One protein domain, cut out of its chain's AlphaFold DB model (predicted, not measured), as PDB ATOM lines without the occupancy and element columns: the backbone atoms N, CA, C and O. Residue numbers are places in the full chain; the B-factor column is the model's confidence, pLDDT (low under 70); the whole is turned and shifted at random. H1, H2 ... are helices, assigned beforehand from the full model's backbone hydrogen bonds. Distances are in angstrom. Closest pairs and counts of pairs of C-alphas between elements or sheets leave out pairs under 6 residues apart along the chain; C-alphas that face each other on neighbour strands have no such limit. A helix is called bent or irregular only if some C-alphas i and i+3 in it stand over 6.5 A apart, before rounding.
ATOM      1  N   ASP A 214     312.838 256.922 131.073       96.81
ATOM      2  CA  ASP A 214     311.915 258.056 131.038       96.81
ATOM      3  C   ASP A 214     311.531 258.406 129.588       96.81
ATOM      4  O   ASP A 214     310.352 258.593 129.292       96.81
ATOM      5  N   HIS A 215     312.499 258.423 128.661       96.75
ATOM      6  CA  HIS A 215     312.258 258.721 127.247       96.75
ATOM      7  C   HIS A 215     311.350 257.693 126.560       96.75
ATOM      8  O   HIS A 215     310.475 258.065 125.781       96.75
ATOM      9  N   ILE A 216     311.539 256.403 126.851       96.31
ATOM     10  CA  ILE A 216     310.752 255.326 126.230       96.31
ATOM     11  C   ILE A 216     309.471 254.993 127.005       96.31
ATOM     12  O   ILE A 216     308.728 254.108 126.591       96.31
ATOM     13  N   GLY A 217     309.206 255.659 128.134       96.38
ATOM     14  CA  GLY A 217     308.016 255.425 128.954       96.38
ATOM     15  C   GLY A 217     308.001 254.073 129.683       96.38
ATOM     16  O   GLY A 217     306.927 253.516 129.923       96.38
ATOM     17  N   LEU A 218     309.169 253.529 130.034       96.81
ATOM     18  CA  LEU A 218     309.295 252.312 130.845       96.81
ATOM     19  C   LEU A 218     309.847 252.626 132.235       96.81
ATOM     20  O   LEU A 218     310.597 253.573 132.439       96.81
ATOM     21  N   LYS A 219     309.523 251.782 133.215       95.25
ATOM     22  CA  LYS A 219     310.165 251.823 134.534       95.25
ATOM     23  C   LYS A 219     311.533 251.141 134.469       95.25
ATOM     24  O   LYS A 219     311.724 250.187 133.720       95.25
ATOM     25  N   LEU A 220     312.468 251.551 135.332       93.94
ATOM     26  CA  LEU A 220     313.832 250.996 135.365       93.94
ATOM     27  C   LEU A 220     313.882 249.460 135.479       93.94
ATOM     28  O   LEU A 220     314.738 248.843 134.852       93.94
ATOM     29  N   HIS A 221     312.973 248.847 136.245       91.88
ATOM     30  CA  HIS A 221     312.898 247.388 136.415       91.88
ATOM     31  C   HIS A 221     312.313 246.649 135.198       91.88
ATOM     32  O   HIS A 221     312.353 245.427 135.151       91.88
ATOM     33  N   GLN A 222     311.757 247.366 134.215       94.88
ATOM     34  CA  GLN A 222     311.245 246.785 132.969       94.88
ATOM     35  C   GLN A 222     312.311 246.747 131.861       94.88
ATOM     36  O   GLN A 222     312.116 246.065 130.856       94.88
ATOM     37  N   LEU A 223     313.447 247.437 132.034       95.31
ATOM     38  CA  LEU A 223     314.529 247.447 131.046       95.31
ATOM     39  C   LEU A 223     315.135 246.052 130.783       95.31
ATOM     40  O   LEU A 223     315.357 245.754 129.609       95.31
ATOM     41  N   PRO A 224     315.349 245.169 131.787       94.38
ATOM     42  CA  PRO A 224     315.809 243.798 131.535       94.38
ATOM     43  C   PRO A 224     314.866 242.999 130.631       94.38
ATOM     44  O   PRO A 224     315.310 242.294 129.728       94.38
ATOM     45  N   LEU A 225     313.550 243.163 130.812       95.50
ATOM     46  CA  LEU A 225     312.566 242.529 129.937       95.50
ATOM     47  C   LEU A 225     312.646 243.095 128.519       95.50
ATOM     48  O   LEU A 225     312.644 242.328 127.564       95.50
ATOM     49  N   MET A 226     312.783 244.414 128.366       95.94
ATOM     50  CA  MET A 226     312.992 245.032 127.053       95.94
ATOM     51  C   MET A 226     314.241 244.479 126.355       95.94
ATOM     52  O   MET A 226     314.159 244.115 125.182       95.94
ATOM     53  N   ALA A 227     315.356 244.338 127.077       94.75
ATOM     54  CA  ALA A 227     316.588 243.748 126.559       94.75
ATOM     55  C   ALA A 227     316.373 242.310 126.055       94.75
ATOM     56  O   ALA A 227     316.701 242.000 124.909       94.75
ATOM     57  N   CYS A 228     315.734 241.464 126.871       93.94
ATOM     58  CA  CYS A 228     315.412 240.082 126.506       93.94
ATOM     59  C   CYS A 228     314.484 240.001 125.286       93.94
ATOM     60  O   CYS A 228     314.685 239.166 124.410       93.94
ATOM     61  N   LEU A 229     313.470 240.870 125.206       94.81
ATOM     62  CA  LEU A 229     312.498 240.868 124.110       94.81
ATOM     63  C   LEU A 229     313.021 241.519 122.830       94.81
ATOM     64  O   LEU A 229     312.500 241.224 121.755       94.81
ATOM     65  N   ARG A 230     314.031 242.393 122.902       93.44
ATOM     66  CA  ARG A 230     314.751 242.864 121.711       93.44
ATOM     67  C   ARG A 230     315.643 241.768 121.142       93.44
ATOM     68  O   ARG A 230     315.751 241.656 119.918       93.44
ATOM     69  N   GLY A 231     316.263 241.001 122.026       88.81
ATOM     70  CA  GLY A 231     317.263 239.996 121.718       88.81
ATOM     71  C   GLY A 231     318.620 240.393 122.291       88.81
ATOM     72  O   GLY A 231     319.111 241.499 122.051       88.81
ATOM     73  N   ASN A 232     319.214 239.471 123.039       85.88
ATOM     74  CA  ASN A 232     320.512 239.603 123.694       85.88
ATOM     75  C   ASN A 232     321.300 238.282 123.575       85.88
ATOM     76  O   ASN A 232     320.943 237.396 122.793       85.88
ATOM     77  N   ASP A 233     322.389 238.150 124.332       78.12
ATOM     78  CA  ASP A 233     323.247 236.960 124.302       78.12
ATOM     79  C   ASP A 233     322.564 235.685 124.846       78.12
ATOM     80  O   ASP A 233     323.004 234.579 124.519       78.12
ATOM     81  N   VAL A 234     321.482 235.819 125.629       82.81
ATOM     82  CA  VAL A 234     320.701 234.697 126.179       82.81
ATOM     83  C   VAL A 234     319.494 234.388 125.285       82.81
ATOM     84  O   VAL A 234     319.393 233.305 124.705       82.81
ATOM     85  N   VAL A 235     318.588 235.354 125.116       88.56
ATOM     86  CA  VAL A 235     317.428 235.279 124.222       88.56
ATOM     87  C   VAL A 235     317.837 235.774 122.845       88.56
ATOM     88  O   VAL A 235     317.821 236.966 122.551       88.56
ATOM     89  N   ARG A 236     318.212 234.839 121.978       86.38
ATOM     90  CA  ARG A 236     318.718 235.180 120.649       86.38
ATOM     91  C   ARG A 236     317.626 235.732 119.727       86.38
ATOM     92  O   ARG A 236     316.481 235.287 119.781       86.38
ATOM     93  N   GLU A 237     318.016 236.636 118.826       86.38
ATOM     94  CA  GLU A 237     317.120 237.281 117.847       86.38
ATOM     95  C   GLU A 237     316.355 236.251 116.994       86.38
ATOM     96  O   GLU A 237     315.167 236.437 116.750       86.38
ATOM     97  N   GLU A 238     316.970 235.108 116.658       87.75
ATOM     98  CA  GLU A 238     316.322 234.053 115.859       87.75
ATOM     99  C   GLU A 238     315.099 233.424 116.561       87.75
ATOM    100  O   GLU A 238     314.155 232.982 115.912       87.75
ATOM    101  N   LEU A 239     315.076 233.403 117.901       89.56
ATOM    102  CA  LEU A 239     313.923 232.912 118.671       89.56
ATOM    103  C   LEU A 239     312.759 233.910 118.691       89.56
ATOM    104  O   LEU A 239     311.647 233.542 119.076       89.56
ATOM    105  N   LEU A 240     313.026 235.162 118.321       92.56
ATOM    106  CA  LEU A 240     312.106 236.286 118.429       92.56
ATOM    107  C   LEU A 240     311.571 236.741 117.068       92.56
ATOM    108  O   LEU A 240     310.665 237.566 117.045       92.56
ATOM    109  N   GLU A 241     312.053 236.194 115.949       90.69
ATOM    110  CA  GLU A 241     311.662 236.617 114.592       90.69
ATOM    111  C   GLU A 241     310.138 236.631 114.392       90.69
ATOM    112  O   GLU A 241     309.566 237.647 113.996       90.69
ATOM    113  N   ASN A 242     309.459 235.536 114.753       91.50
ATOM    114  CA  ASN A 242     307.998 235.431 114.655       91.50
ATOM    115  C   ASN A 242     307.278 236.426 115.577       91.50
ATOM    116  O   ASN A 242     306.223 236.960 115.230       91.50
ATOM    117  N   PHE A 243     307.839 236.675 116.761       94.31
ATOM    118  CA  PHE A 243     307.304 237.641 117.713       94.31
ATOM    119  C   PHE A 243     307.443 239.070 117.184       94.31
ATOM    120  O   PHE A 243     306.446 239.788 117.113       94.31
ATOM    121  N   HIS A 244     308.644 239.458 116.745       93.50
ATOM    122  CA  HIS A 244     308.940 240.771 116.173       93.50
ATOM    123  C   HIS A 244     308.092 241.049 114.937       93.50
ATOM    124  O   HIS A 244     307.507 242.126 114.848       93.50
ATOM    125  N   ALA A 245     307.949 240.073 114.035       90.88
ATOM    126  CA  ALA A 245     307.101 240.201 112.852       90.88
ATOM    127  C   ALA A 245     305.626 240.450 113.214       90.88
ATOM    128  O   ALA A 245     304.941 241.214 112.534       90.88
ATOM    129  N   ARG A 246     305.143 239.848 114.308       92.12
ATOM    130  CA  ARG A 246     303.760 240.003 114.769       92.12
ATOM    131  C   ARG A 246     303.501 241.359 115.427       92.12
ATOM    132  O   ARG A 246     302.468 241.964 115.162       92.12
ATOM    133  N   ILE A 247     304.413 241.841 116.275       92.12
ATOM    134  CA  ILE A 247     304.242 243.133 116.973       92.12
ATOM    135  C   ILE A 247     304.670 244.338 116.122       92.12
ATOM    136  O   ILE A 247     304.250 245.463 116.386       92.12
ATOM    137  N   CYS A 248     305.516 244.121 115.114       90.12
ATOM    138  CA  CYS A 248     306.048 245.152 114.231       90.12
ATOM    139  C   CYS A 248     306.075 244.646 112.773       90.12
ATOM    140  O   CYS A 248     307.141 244.343 112.240       90.12
ATOM    141  N   PRO A 249     304.925 244.599 112.075       79.19
ATOM    142  CA  PRO A 249     304.830 244.094 110.696       79.19
ATOM    143  C   PRO A 249     305.515 244.982 109.632       79.19
ATOM    144  O   PRO A 249     305.385 244.746 108.431       79.19
ATOM    145  N   ARG A 250     306.248 246.032 110.032       71.06
ATOM    146  CA  ARG A 250     306.985 246.912 109.110       71.06
ATOM    147  C   ARG A 250     308.246 246.212 108.589       71.06
ATOM    148  O   ARG A 250     308.971 245.582 109.350       71.06
ATOM    149  N   ARG A 251     308.594 246.452 107.315       59.94
ATOM    150  CA  ARG A 251     309.788 245.889 106.634       59.94
ATOM    151  C   ARG A 251     311.148 246.194 107.307       59.94
ATOM    152  O   ARG A 251     312.135 245.583 106.927       59.94
ATOM    153  N   ASN A 252     311.205 247.081 108.312       63.03
ATOM    154  CA  ASN A 252     312.437 247.529 108.987       63.03
ATOM    155  C   ASN A 252     312.521 247.164 110.488       63.03
ATOM    156  O   ASN A 252     313.230 247.842 111.237       63.03
ATOM    157  N   ALA A 253     311.844 246.100 110.940       63.59
ATOM    158  CA  ALA A 253     311.904 245.619 112.333       63.59
ATOM    159  C   ALA A 253     313.328 245.263 112.829       63.59
ATOM    160  O   ALA A 253     313.557 245.170 114.030       63.59
ATOM    161  N   ALA A 254     314.307 245.135 111.925       72.50
ATOM    162  CA  ALA A 254     315.713 244.931 112.276       72.50
ATOM    163  C   ALA A 254     316.343 246.121 113.031       72.50
ATOM    164  O   ALA A 254     317.284 245.941 113.809       72.50
ATOM    165  N   SER A 255     315.851 247.348 112.813       85.62
ATOM    166  CA  SER A 255     316.346 248.527 113.532       85.62
ATOM    167  C   SER A 255     315.624 248.690 114.865       85.62
ATOM    168  O   SER A 255     314.392 248.726 114.911       85.62
ATOM    169  N   LEU A 256     316.399 248.880 115.940       89.50
ATOM    170  CA  LEU A 256     315.852 249.140 117.271       89.50
ATOM    171  C   LEU A 256     314.911 250.352 117.270       89.50
ATOM    172  O   LEU A 256     313.884 250.308 117.933       89.50
ATOM    173  N   TYR A 257     315.202 251.382 116.469       91.12
ATOM    174  CA  TYR A 257     314.370 252.583 116.372       91.12
ATOM    175  C   TYR A 257     312.903 252.275 116.035       91.12
ATOM    176  O   TYR A 257     311.994 252.862 116.615       91.12
ATOM    177  N   HIS A 258     312.661 251.324 115.127       90.06
ATOM    178  CA  HIS A 258     311.305 250.957 114.711       90.06
ATOM    179  C   HIS A 258     310.660 249.918 115.629       90.06
ATOM    180  O   HIS A 258     309.442 249.932 115.799       90.06
ATOM    181  N   LEU A 259     311.460 249.011 116.190       92.88
ATOM    182  CA  LEU A 259     310.968 247.907 117.010       92.88
ATOM    183  C   LEU A 259     310.668 248.337 118.454       92.88
ATOM    184  O   LEU A 259     309.724 247.835 119.060       92.88
ATOM    185  N   LEU A 260     311.439 249.278 119.003       94.69
ATOM    186  CA  LEU A 260     311.356 249.670 120.408       94.69
ATOM    187  C   LEU A 260     309.961 250.173 120.825       94.69
ATOM    188  O   LEU A 260     309.472 249.682 121.839       94.69
ATOM    189  N   PRO A 261     309.251 251.029 120.060       94.75
ATOM    190  CA  PRO A 261     307.886 251.428 120.416       94.75
ATOM    191  C   PRO A 261     306.908 250.245 120.514       94.75
ATOM    192  O   PRO A 261     306.054 250.212 121.400       94.75
ATOM    193  N   CYS A 262     307.052 249.239 119.641       95.25
ATOM    194  CA  CYS A 262     306.238 248.022 119.683       95.25
ATOM    195  C   CYS A 262     306.555 247.175 120.923       95.25
ATOM    196  O   CYS A 262     305.639 246.662 121.565       95.25
ATOM    197  N   LEU A 263     307.839 247.054 121.285       95.81
ATOM    198  CA  LEU A 263     308.267 246.355 122.501       95.81
ATOM    199  C   LEU A 263     307.749 247.050 123.763       95.81
ATOM    200  O   LEU A 263     307.240 246.381 124.656       95.81
ATOM    201  N   VAL A 264     307.838 248.381 123.823       97.06
ATOM    202  CA  VAL A 264     307.318 249.186 124.937       97.06
ATOM    203  C   VAL A 264     305.819 248.952 125.108       97.06
ATOM    204  O   VAL A 264     305.383 248.613 126.206       97.06
ATOM    205  N   SER A 265     305.046 249.053 124.022       96.69
ATOM    206  CA  SER A 265     303.602 248.797 124.047       96.69
ATOM    207  C   SER A 265     303.285 247.373 124.511       96.69
ATOM    208  O   SER A 265     302.414 247.170 125.356       96.69
ATOM    209  N   PHE A 266     304.031 246.372 124.034       96.88
ATOM    210  CA  PHE A 266     303.878 244.996 124.504       96.88
ATOM    211  C   PHE A 266     304.129 244.887 126.017       96.88
ATOM    212  O   PHE A 266     303.285 244.359 126.735       96.88
ATOM    213  N   ILE A 267     305.238 245.436 126.519       97.06
ATOM    214  CA  ILE A 267     305.621 245.376 127.939       97.06
ATOM    215  C   ILE A 267     304.605 246.085 128.839       97.06
ATOM    216  O   ILE A 267     304.305 245.594 129.923       97.06
ATOM    217  N   GLN A 268     304.067 247.227 128.408       96.00
ATOM    218  CA  GLN A 268     303.067 247.979 129.170       96.00
ATOM    219  C   GLN A 268     301.721 247.243 129.265       96.00
ATOM    220  O   GLN A 268     301.020 247.388 130.262       96.00
ATOM    221  N   ASN A 269     301.387 246.427 128.261       95.38
ATOM    222  CA  ASN A 269     300.148 245.649 128.208       95.38
ATOM    223  C   ASN A 269     300.261 244.251 128.844       95.38
ATOM    224  O   ASN A 269     299.293 243.493 128.817       95.38
ATOM    225  N   HIS A 270     301.420 243.894 129.406       94.44
ATOM    226  CA  HIS A 270     301.653 242.594 130.035       94.44
ATOM    227  C   HIS A 270     301.987 242.733 131.522       94.44
ATOM    228  O   HIS A 270     302.588 243.724 131.948       94.44
ATOM    229  N   PRO A 271     301.629 241.730 132.344       92.69
ATOM    230  CA  PRO A 271     302.019 241.727 133.742       92.69
ATOM    231  C   PRO A 271     303.539 241.579 133.872       92.69
ATOM    232  O   PRO A 271     304.183 240.889 133.086       92.69
ATOM    233  N   SER A 272     304.124 242.193 134.901       91.00
ATOM    234  CA  SER A 272     305.560 242.050 135.164       91.00
ATOM    235  C   SER A 272     305.918 240.578 135.448       91.00
ATOM    236  O   SER A 272     305.199 239.929 136.219       91.00
ATOM    237  N   PRO A 273     307.011 240.034 134.874       91.00
ATOM    238  CA  PRO A 273     307.433 238.640 135.046       91.00
ATOM    239  C   PRO A 273     308.080 238.386 136.422       91.00
ATOM    240  O   PRO A 273     309.116 237.747 136.524       91.00
ATOM    241  N   THR A 274     307.487 238.885 137.507       88.00
ATOM    242  CA  THR A 274     308.000 238.697 138.879       88.00
ATOM    243  C   THR A 274     307.728 237.303 139.439       88.00
ATOM    244  O   THR A 274     308.291 236.921 140.460       88.00
ATOM    245  N   ASN A 275     306.841 236.539 138.802       91.12
ATOM    246  CA  ASN A 275     306.496 235.181 139.192       91.12
ATOM    247  C   ASN A 275     306.326 234.291 137.955       91.12
ATOM    248  O   ASN A 275     306.118 234.770 136.836       91.12
ATOM    249  N   LEU A 276     306.368 232.975 138.180       92.00
ATOM    250  CA  LEU A 276     306.298 231.987 137.106       92.00
ATOM    251  C   LEU A 276     304.987 232.068 136.310       92.00
ATOM    252  O   LEU A 276     304.998 231.833 135.106       92.00
ATOM    253  N   HIS A 277     303.865 232.419 136.944       94.56
ATOM    254  CA  HIS A 277     302.580 232.539 136.252       94.56
ATOM    255  C   HIS A 277     302.615 233.649 135.190       94.56
ATOM    256  O   HIS A 277     302.337 233.387 134.019       94.56
ATOM    257  N   ASN A 278     303.053 234.852 135.563       95.44
ATOM    258  CA  ASN A 278     303.196 235.978 134.638       95.44
ATOM    259  C   ASN A 278     304.249 235.690 133.559       95.44
ATOM    260  O   ASN A 278     304.032 235.984 132.383       95.44
ATOM    261  N   ALA A 279     305.362 235.051 133.934       95.12
ATOM    262  CA  ALA A 279     306.389 234.634 132.984       95.12
ATOM    263  C   ALA A 279     305.860 233.617 131.956       95.12
ATOM    264  O   ALA A 279     306.223 233.703 130.787       95.12
ATOM    265  N   ARG A 280     304.961 232.694 132.343       96.94
ATOM    266  CA  ARG A 280     304.299 231.752 131.414       96.94
ATOM    267  C   ARG A 280     303.408 232.459 130.399       96.94
ATOM    268  O   ARG A 280     303.385 232.031 129.247       96.94
ATOM    269  N   LEU A 281     302.710 233.525 130.795       96.25
ATOM    270  CA  LEU A 281     301.895 234.326 129.874       96.25
ATOM    271  C   LEU A 281     302.777 235.005 128.821       96.25
ATOM    272  O   LEU A 281     302.566 234.812 127.627       96.25
ATOM    273  N   ILE A 282     303.833 235.696 129.260       96.69
ATOM    274  CA  ILE A 282     304.781 236.344 128.344       96.69
ATOM    275  C   ILE A 282     305.477 235.306 127.456       96.69
ATOM    276  O   ILE A 282     305.575 235.501 126.250       96.69
ATOM    277  N   ALA A 283     305.930 234.180 128.012       96.62
ATOM    278  CA  ALA A 283     306.615 233.142 127.247       96.62
ATOM    279  C   ALA A 283     305.716 232.500 126.180       96.62
ATOM    280  O   ALA A 283     306.180 232.225 125.071       96.62
ATOM    281  N   LYS A 284     304.427 232.302 126.483       96.12
ATOM    282  CA  LYS A 284     303.441 231.833 125.506       96.12
ATOM    283  C   LYS A 284     303.325 232.806 124.337       96.12
ATOM    284  O   LYS A 284     303.389 232.367 123.192       96.12
ATOM    285  N   ASP A 285     303.218 234.100 124.610       95.12
ATOM    286  CA  ASP A 285     303.023 235.090 123.554       95.12
ATOM    287  C   ASP A 285     304.312 235.331 122.760       95.12
ATOM    288  O   ASP A 285     304.290 235.395 121.531       95.12
ATOM    289  N   VAL A 286     305.461 235.402 123.424       95.88
ATOM    290  CA  VAL A 286     306.754 235.680 122.785       95.88
ATOM    291  C   VAL A 286     307.282 234.456 122.039       95.88
ATOM    292  O   VAL A 286     307.655 234.555 120.875       95.88
ATOM    293  N   PHE A 287     307.287 233.284 122.670       95.50
ATOM    294  CA  PHE A 287     307.934 232.094 122.112       95.50
ATOM    295  C   PHE A 287     306.965 231.049 121.553       95.50
ATOM    296  O   PHE A 287     307.420 230.002 121.086       95.50
ATOM    297  N   GLY A 288     305.653 231.277 121.656       94.31
ATOM    298  CA  GLY A 288     304.629 230.294 121.296       94.31
ATOM    299  C   GLY A 288     304.497 229.136 122.291       94.31
ATOM    300  O   GLY A 288     303.745 228.202 122.031       94.31
ATOM    301  N   SER A 289     305.221 229.158 123.418       94.38
ATOM    302  CA  SER A 289     305.201 228.081 124.411       94.38
ATOM    303  C   SER A 289     305.363 228.618 125.839       94.38
ATOM    304  O   SER A 289     306.373 229.261 126.136       94.38
ATOM    305  N   PRO A 290     304.417 228.319 126.754       94.44
ATOM    306  CA  PRO A 290     304.523 228.718 128.155       94.44
ATOM    307  C   PRO A 290     305.668 228.006 128.889       94.44
ATOM    308  O   PRO A 290     306.113 228.482 129.931       94.44
ATOM    309  N   ASP A 291     306.179 226.891 128.365       94.25
ATOM    310  CA  ASP A 291     307.238 226.119 129.024       94.25
ATOM    311  C   ASP A 291     308.606 226.807 128.930       94.25
ATOM    312  O   ASP A 291     309.505 226.523 129.719       94.25
ATOM    313  N   LYS A 292     308.739 227.814 128.054       94.12
ATOM    314  CA  LYS A 292     309.911 228.700 128.012       94.12
ATOM    315  C   LYS A 292     309.911 229.784 129.100       94.12
ATOM    316  O   LYS A 292     310.779 230.652 129.086       94.12
ATOM    317  N   ALA A 293     308.983 229.746 130.059       94.50
ATOM    318  CA  ALA A 293     308.955 230.696 131.171       94.50
ATOM    319  C   ALA A 293     310.233 230.658 132.019       94.50
ATOM    320  O   ALA A 293     310.773 231.709 132.341       94.50
ATOM    321  N   ASN A 294     310.747 229.465 132.335       92.69
ATOM    322  CA  ASN A 294     311.984 229.333 133.114       92.69
ATOM    323  C   ASN A 294     313.186 229.914 132.364       92.69
ATOM    324  O   ASN A 294     313.987 230.624 132.958       92.69
ATOM    325  N   PHE A 295     313.256 229.683 131.051       92.19
ATOM    326  CA  PHE A 295     314.277 230.272 130.187       92.19
ATOM    327  C   PHE A 295     314.210 231.809 130.177       92.19
ATOM    328  O   PHE A 295     315.236 232.472 130.280       92.19
ATOM    329  N   LEU A 296     313.005 232.389 130.111       93.94
ATOM    330  CA  LEU A 296     312.828 233.841 130.218       93.94
ATOM    331  C   LEU A 296     313.278 234.373 131.584       93.94
ATOM    332  O   LEU A 296     313.945 235.399 131.644       93.94
ATOM    333  N   MET A 297     312.921 233.687 132.670       91.69
ATOM    334  CA  MET A 297     313.324 234.074 134.026       91.69
ATOM    335  C   MET A 297     314.846 234.019 134.201       91.69
ATOM    336  O   MET A 297     315.419 234.930 134.787       91.69
ATOM    337  N   GLU A 298     315.505 232.997 133.654       88.19
ATOM    338  CA  GLU A 298     316.968 232.883 133.643       88.19
ATOM    339  C   GLU A 298     317.618 234.031 132.854       88.19
ATOM    340  O   GLU A 298     318.566 234.648 133.331       88.19
ATOM    341  N   ALA A 299     317.053 234.392 131.698       89.56
ATOM    342  CA  ALA A 299     317.523 235.530 130.910       89.56
ATOM    343  C   ALA A 299     317.321 236.887 131.605       89.56
ATOM    344  O   ALA A 299     318.109 237.805 131.407       89.56
ATOM    345  N   LEU A 300     316.269 237.040 132.412       91.12
ATOM    346  CA  LEU A 300     316.068 238.241 133.224       91.12
ATOM    347  C   LEU A 300     317.071 238.299 134.379       91.12
ATOM    348  O   LEU A 300     317.627 239.363 134.654       91.12
ATOM    349  N   ALA A 301     317.333 237.151 135.009       87.50
ATOM    350  CA  ALA A 301     318.254 237.028 136.132       87.50
ATOM    351  C   ALA A 301     319.702 237.402 135.770       87.50
ATOM    352  O   ALA A 301     320.436 237.839 136.653       87.50
ATOM    353  N   SER A 302     320.108 237.322 134.495       85.06
ATOM    354  CA  SER A 302     321.450 237.755 134.061       85.06
ATOM    355  C   SER A 302     321.686 239.269 134.186       85.06
ATOM    356  O   SER A 302     322.831 239.715 134.206       85.06
ATOM    357  N   TYR A 303     320.623 240.075 134.296       87.25
ATOM    358  CA  TYR A 303     320.708 241.521 134.552       87.25
ATOM    359  C   TYR A 303     320.510 241.884 136.028       87.25
ATOM    360  O   TYR A 303     320.663 243.052 136.410       87.25
ATOM    361  N   GLU A 304     320.119 240.917 136.860       83.44
ATOM    362  CA  GLU A 304     319.876 241.144 138.275       83.44
ATOM    363  C   GLU A 304     321.180 241.076 139.063       83.44
ATOM    364  O   GLU A 304     322.033 240.210 138.874       83.44
ATOM    365  N   VAL A 305     321.324 242.005 140.005       78.75
ATOM    366  CA  VAL A 305     322.392 241.920 140.991       78.75
ATOM    367  C   VAL A 305     322.003 240.850 141.996       78.75
ATOM    368  O   VAL A 305     321.061 241.014 142.776       78.75
TER     369      VAL A 305
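What this domain is: This is residues 214 to 305 of the 595 residues of the protein "XPGN domain-containing protein" of Strigamia maritima (UniProt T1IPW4). Five short helices pack crosswise into a compact, rounded body, with H1 nearest the middle. H3 crosses H1, H4 and H5 make a second crossed pair whose H5 reaches H1 with its later residues, and little H2 sits between H3 and the last residues of H4. The printed part has 92 residues, with H1 to H5 in chain order and no named strand: all helix. The radius of gyration of the C-alphas is 12.2 A, and the spans are 33 by 30 by 24 A.

How they stand to each other: H1, residues 220 to 230, touches H3, residues 256 to 268, at a steep tilt of 58 degrees, opposite ways; their closest C-alphas, Met 226 and Leu 263, are 6.7 A apart. H2, residues 241 to 247, touches H3, with the C-alphas of Ile 247 and Cys 262 closest at 5.9 A. H4, residues 276 to 287, only just touches H2, with residues 285 to 287 alone and 3 pairs of C-alphas within 8 A; the closest are Phe 243 and Val 286, 5.5 A. H5, residues 290 to 301, touches H4 about perpendicular at 76 degrees, the C-alphas of Lys 284 and Pro 290 closest at 4.2 A. H5 touches H1 with residues 296 to 300 alone, the C-alphas of Pro 224 and Leu 300 closest at 5.8 A. H3 and H5 are apart. Every O i to N i+4 pair is within hydrogen-bond range in H2 and H4; in H1 5 of 7 are, in H3 7 of 9, in H5 6 of 8.

Where its parts are: H1 begins at C-alpha 220 (313.832, 250.996, 135.365) and measures 15.9 A; H2 measures 10.2 A, H3 17.5 A, H4 15.1 A and H5 17.9 A, ending at C-alpha 301 (318.254, 237.028, 136.132). H5 is irregular, C-alphas 291 and 294 being 7.0 A apart; H1 and H3 are only just irregular, with 6.7 A between C-alphas 221 and 224 and between 258 and 261.

The domain as a whole: The C-alphas of Arg 251 and Val 305 are the two farthest apart, at 36.8 A. The printed part has no cut; the link from H4 to H5 is tight and the other links are short. Mean pLDDT of the printed part is 90.9, with residues 251 to 253 under 70.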